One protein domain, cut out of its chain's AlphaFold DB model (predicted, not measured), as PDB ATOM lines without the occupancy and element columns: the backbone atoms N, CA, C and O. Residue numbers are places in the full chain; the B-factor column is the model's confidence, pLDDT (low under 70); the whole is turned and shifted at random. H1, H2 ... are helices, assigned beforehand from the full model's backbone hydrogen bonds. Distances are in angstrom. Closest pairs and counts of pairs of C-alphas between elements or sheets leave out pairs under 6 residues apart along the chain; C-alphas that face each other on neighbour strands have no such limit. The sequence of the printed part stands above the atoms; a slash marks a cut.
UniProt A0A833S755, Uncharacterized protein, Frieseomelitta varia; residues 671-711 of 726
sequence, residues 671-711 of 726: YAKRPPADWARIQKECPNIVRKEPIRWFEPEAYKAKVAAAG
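AT A GLANCE: This is residues 671 to 711 of the 726 residues of an uncharacterized protein of Frieseomelitta varia (UniProt A0A833S755). H2, the longest helix, and the shorter H1 stand at opposite ends of an open, elongated piece, joined by a looping link, residues 686 to 699, with no packed core between them. H2 sticks out free at one end. The printed part has 41 residues with two named helices, H1 then H2, and no named strand; the class is all helix, with under half of the residues, 18, in named elements. It is only just loose, close to extended, with a radius of gyration of the C-alphas of 13.2 A and spans of 36 by 21 by 15 A.

HOW THE PARTS SIT: H2, residues 700 to 710, and H1, residues 679 to 685, are apart. Each O i to N i+4 pair in H2 is within hydrogen-bond range; in H1, 2 of 3 are.

IN THESE COORDINATES: H2 is 14.9 A long, from C-alpha 700 at (-51.342, 34.330, 39.040) to C-alpha 710 at (-47.836, 19.962, 36.883). H1, 9.9 A long, begins at C-alpha 679, (-44.223, 44.431, 56.527).

THE WHOLE: The C-alphas farthest apart, of Arg 681 and Gly 711, are 36.3 A apart. The printed part has no cut; the link from H1 to H2 is long. Residues 684 to 689 and 700 to 711 stand free. Residues 673, 688, 690 to 697 and 707 to 711 have pLDDT under 70.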
ATOM      1  N   TYR A 671     -53.739  45.587  45.431       74.00
ATOM      2  CA  TYR A 671     -53.153  45.490  46.767       74.00
ATOM      3  C   TYR A 671     -52.149  44.335  46.904       74.00
ATOM      4  O   TYR A 671     -51.207  44.466  47.675       74.00
ATOM      5  N   ALA A 672     -52.266  43.267  46.104       74.25
ATOM      6  CA  ALA A 672     -51.325  42.138  46.112       74.25
ATOM      7  C   ALA A 672     -49.935  42.493  45.536       74.25
ATOM      8  O   ALA A 672     -48.964  41.768  45.736       74.25
ATOM      9  N   LYS A 673     -49.829  43.635  44.840       69.19
ATOM     10  CA  LYS A 673     -48.584  44.181  44.263       69.19
ATOM     11  C   LYS A 673     -47.906  45.222  45.166       69.19
ATOM     12  O   LYS A 673     -47.091  46.013  44.697       69.19
ATOM     13  N   ARG A 674     -48.294  45.288  46.444       74.06
ATOM     14  CA  ARG A 674     -47.734  46.200  47.452       74.06
ATOM     15  C   ARG A 674     -47.405  45.416  48.724       74.06
ATOM     16  O   ARG A 674     -48.150  44.500  49.065       74.06
ATOM     17  N   PRO A 675     -46.328  45.763  49.450       70.69
ATOM     18  CA  PRO A 675     -46.089  45.177  50.762       70.69
ATOM     19  C   PRO A 675     -47.193  45.623  51.746       70.69
ATOM     20  O   PRO A 675     -47.648  46.769  51.662       70.69
ATOM     21  N   PRO A 676     -47.621  44.760  52.689       75.31
ATOM     22  CA  PRO A 676     -48.502  45.148  53.791       75.31
ATOM     23  C   PRO A 676     -47.943  46.322  54.606       75.31
ATOM     24  O   PRO A 676     -46.728  46.481  54.719       75.31
ATOM     25  N   ALA A 677     -48.823  47.110  55.234       74.25
ATOM     26  CA  ALA A 677     -48.420  48.270  56.040       74.25
ATOM     27  C   ALA A 677     -47.425  47.906  57.163       74.25
ATOM     28  O   ALA A 677     -46.463  48.632  57.397       74.25
ATOM     29  N   ASP A 678     -47.605  46.737  57.785       78.06
ATOM     30  CA  ASP A 678     -46.760  46.216  58.865       78.06
ATOM     31  C   ASP A 678     -45.650  45.258  58.383       78.06
ATOM     32  O   ASP A 678     -45.159  44.431  59.153       78.06
ATOM     33  N   TRP A 679     -45.216  45.347  57.118       79.44
ATOM     34  CA  TRP A 679     -44.223  44.431  56.527       79.44
ATOM     35  C   TRP A 679     -42.955  44.243  57.377       79.44
ATOM     36  O   TRP A 679     -42.504  43.117  57.578       79.44
ATOM     37  N   ALA A 680     -42.417  45.326  57.948       76.62
ATOM     38  CA  ALA A 680     -41.228  45.276  58.803       76.62
ATOM     39  C   ALA A 680     -41.442  44.497  60.117       76.62
ATOM     40  O   ALA A 680     -40.488  43.947  60.669       76.62
ATOM     41  N   ARG A 681     -42.684  44.430  60.618       80.69
ATOM     42  CA  ARG A 681     -43.057  43.590  61.762       80.69
ATOM     43  C   ARG A 681     -43.191  42.132  61.325       80.69
ATOM     44  O   ARG A 681     -42.555  41.269  61.921       80.69
ATOM     45  N   ILE A 682     -43.928  41.877  60.243       78.75
ATOM     46  CA  ILE A 682     -44.171  40.529  59.699       78.75
ATOM     47  C   ILE A 682     -42.849  39.821  59.365       78.75
ATOM     48  O   ILE A 682     -42.653  38.671  59.746       78.75
ATOM     49  N   GLN A 683     -41.896  40.522  58.742       77.06
ATOM     50  CA  GLN A 683     -40.569  39.982  58.427       77.06
ATOM     51  C   GLN A 683     -39.750  39.602  59.678       77.06
ATOM     52  O   GLN A 683     -38.892  38.723  59.606       77.06
ATOM     53  N   LYS A 684     -40.008  40.246  60.823       77.44
ATOM     54  CA  LYS A 684     -39.336  39.975  62.100       77.44
ATOM     55  C   LYS A 684     -40.025  38.869  62.905       77.44
ATOM     56  O   LYS A 684     -39.343  38.085  63.554       77.44
ATOM     57  N   GLU A 685     -41.355  38.827  62.885       82.56
ATOM     58  CA  GLU A 685     -42.171  37.883  63.663       82.56
ATOM     59  C   GLU A 685     -42.364  36.539  62.944       82.56
ATOM     60  O   GLU A 685     -42.463  35.502  63.595       82.56
ATOM     61  N   CYS A 686     -42.383  36.528  61.608       74.62
ATOM     62  CA  CYS A 686     -42.616  35.334  60.795       74.62
ATOM     63  C   CYS A 686     -41.642  35.268  59.596       74.62
ATOM     64  O   CYS A 686     -42.063  35.384  58.443       74.62
ATOM     65  N   PRO A 687     -40.332  35.040  59.816       70.88
ATOM     66  CA  PRO A 687     -39.346  34.992  58.730       70.88
ATOM     67  C   PRO A 687     -39.581  33.844  57.730       70.88
ATOM     68  O   PRO A 687     -39.128  33.926  56.593       70.88
ATOM     69  N   ASN A 688     -40.306  32.790  58.122       68.94
ATOM     70  CA  ASN A 688     -40.532  31.599  57.294       68.94
ATOM     71  C   ASN A 688     -41.570  31.800  56.172       68.94
ATOM     72  O   ASN A 688     -41.540  31.059  55.195       68.94
ATOM     73  N   ILE A 689     -42.463  32.793  56.284       72.81
ATOM     74  CA  ILE A 689     -43.446  33.126  55.230       72.81
ATOM     75  C   ILE A 689     -42.929  34.197  54.255       72.81
ATOM     76  O   ILE A 689     -43.613  34.559  53.298       72.81
ATOM     77  N   VAL A 690     -41.718  34.716  54.483       68.62
ATOM     78  CA  VAL A 690     -41.073  35.721  53.632       68.62
ATOM     79  C   VAL A 690     -40.090  35.033  52.686       68.62
ATOM     80  O   VAL A 690     -39.183  34.322  53.116       68.62
ATOM     81  N   ARG A 691     -40.252  35.253  51.376       66.69
ATOM     82  CA  ARG A 691     -39.322  34.722  50.365       66.69
ATOM     83  C   ARG A 691     -37.931  35.338  50.542       66.69
ATOM     84  O   ARG A 691     -37.803  36.536  50.775       66.69
ATOM     85  N   LYS A 692     -36.894  34.508  50.399       58.12
ATOM     86  CA  LYS A 692     -35.486  34.875  50.642       58.12
ATOM     87  C   LYS A 692     -34.797  35.567  49.453       58.12
ATOM     88  O   LYS A 692     -33.654  35.988  49.589       58.12
ATOM     89  N   GLU A 693     -35.480  35.694  48.315       55.84
ATOM     90  CA  GLU A 693     -34.931  36.203  47.050       55.84
ATOM     91  C   GLU A 693     -35.617  37.496  46.557       55.84
ATOM     92  O   GLU A 693     -36.700  37.839  47.044       55.84
ATOM     93  N   PRO A 694     -35.003  38.246  45.611       48.78
ATOM     94  CA  PRO A 694     -35.503  39.545  45.162       48.78
ATOM     95  C   PRO A 694     -36.930  39.516  44.597       48.78
ATOM     96  O   PRO A 694     -37.375  38.551  43.979       48.78
ATOM     97  N   ILE A 695     -37.644  40.625  44.797       57.06
ATOM     98  CA  ILE A 695     -39.098  40.730  44.619       57.06
ATOM     99  C   ILE A 695     -39.513  40.571  43.144       57.06
ATOM    100  O   ILE A 695     -39.651  41.553  42.413       57.06
ATOM    101  N   ARG A 696     -39.827  39.338  42.734       60.31
ATOM    102  CA  ARG A 696     -40.799  39.087  41.662       60.31
ATOM    103  C   ARG A 696     -42.165  38.851  42.302       60.31
ATOM    104  O   ARG A 696     -42.352  37.895  43.056       60.31
ATOM    105  N   TRP A 697     -43.099  39.762  42.034       67.94
ATOM    106  CA  TRP A 697     -44.479  39.662  42.508       67.94
ATOM    107  C   TRP A 697     -45.125  38.361  42.024       67.94
ATOM    108  O   TRP A 697     -44.761  37.833  40.974       67.94
ATOM    109  N   PHE A 698     -46.081  37.840  42.791       75.62
ATOM    110  CA  PHE A 698     -46.814  36.642  42.400       75.62
ATOM    111  C   PHE A 698     -47.588  36.901  41.097       75.62
ATOM    112  O   PHE A 698     -48.410  37.813  41.027       75.62
ATOM    113  N   GLU A 699     -47.293  36.117  40.060       75.69
ATOM    114  CA  GLU A 699     -47.954  36.180  38.756       75.69
ATOM    115  C   GLU A 699     -49.011  35.062  38.686       75.69
ATOM    116  O   GLU A 699     -48.646  33.909  38.432       75.69
ATOM    117  N   PRO A 700     -50.307  35.358  38.920       76.25
ATOM    118  CA  PRO A 700     -51.342  34.330  39.040       76.25
ATOM    119  C   PRO A 700     -51.501  33.484  37.779       76.25
ATOM    120  O   PRO A 700     -51.650  32.274  37.886       76.25
ATOM    121  N   GLU A 701     -51.392  34.080  36.589       74.69
ATOM    122  CA  GLU A 701     -51.493  33.340  35.323       74.69
ATOM    123  C   GLU A 701     -50.297  32.408  35.088       74.69
ATOM    124  O   GLU A 701     -50.468  31.280  34.630       74.69
ATOM    125  N   ALA A 702     -49.083  32.830  35.463       76.62
ATOM    126  CA  ALA A 702     -47.896  31.979  35.378       76.62
ATOM    127  C   ALA A 702     -47.974  30.812  36.377       76.62
ATOM    128  O   ALA A 702     -47.587  29.689  36.054       76.62
ATOM    129  N   TYR A 703     -48.520  31.056  37.572       76.75
ATOM    130  CA  TYR A 703     -48.783  30.010  38.555       76.75
ATOM    131  C   TYR A 703     -49.892  29.052  38.093       76.75
ATOM    132  O   TYR A 703     -49.686  27.843  38.123       76.75
ATOM    133  N   LYS A 704     -51.014  29.565  37.570       76.69
ATOM    134  CA  LYS A 704     -52.112  28.765  37.002       76.69
ATOM    135  C   LYS A 704     -51.625  27.884  35.849       76.69
ATOM    136  O   LYS A 704     -51.949  26.702  35.817       76.69
ATOM    137  N   ALA A 705     -50.784  28.421  34.962       76.88
ATOM    138  CA  ALA A 705     -50.135  27.653  33.903       76.88
ATOM    139  C   ALA A 705     -49.172  26.582  34.453       76.88
ATOM    140  O   ALA A 705     -49.199  25.449  33.975       76.88
ATOM    141  N   LYS A 706     -48.368  26.891  35.487       73.88
ATOM    142  CA  LYS A 706     -47.478  25.911  36.143       73.88
ATOM    143  C   LYS A 706     -48.272  24.788  36.826       73.88
ATOM    144  O   LYS A 706     -47.912  23.630  36.667       73.88
ATOM    145  N   VAL A 707     -49.367  25.099  37.525       69.75
ATOM    146  CA  VAL A 707     -50.244  24.108  38.184       69.75
ATOM    147  C   VAL A 707     -50.983  23.243  37.157       69.75
ATOM    148  O   VAL A 707     -51.022  22.023  37.305       69.75
ATOM    149  N   ALA A 708     -51.500  23.842  36.079       69.38
ATOM    150  CA  ALA A 708     -52.136  23.108  34.982       69.38
ATOM    151  C   ALA A 708     -51.157  22.177  34.241       69.38
ATOM    152  O   ALA A 708     -51.559  21.107  33.792       69.38
ATOM    153  N   ALA A 709     -49.878  22.555  34.142       68.12
ATOM    154  CA  ALA A 709     -48.825  21.714  33.574       68.12
ATOM    155  C   ALA A 709     -48.296  20.638  34.546       68.12
ATOM    156  O   ALA A 709     -47.800  19.613  34.088       68.12
ATOM    157  N   ALA A 710     -48.379  20.864  35.863       65.19
ATOM    158  CA  ALA A 710     -47.836  19.962  36.883       65.19
ATOM    159  C   ALA A 710     -48.763  18.785  37.237       65.19
ATOM    160  O   ALA A 710     -48.261  17.720  37.577       65.19
ATOM    161  N   GLY A 711     -50.087  18.959  37.133       51.72
ATOM    162  CA  GLY A 711     -51.076  17.898  37.367       51.72
ATOM    163  C   GLY A 711     -51.270  17.539  38.849       51.72
ATOM    164  O   GLY A 711     -50.487  16.792  39.416       51.72
TER     165      GLY A 711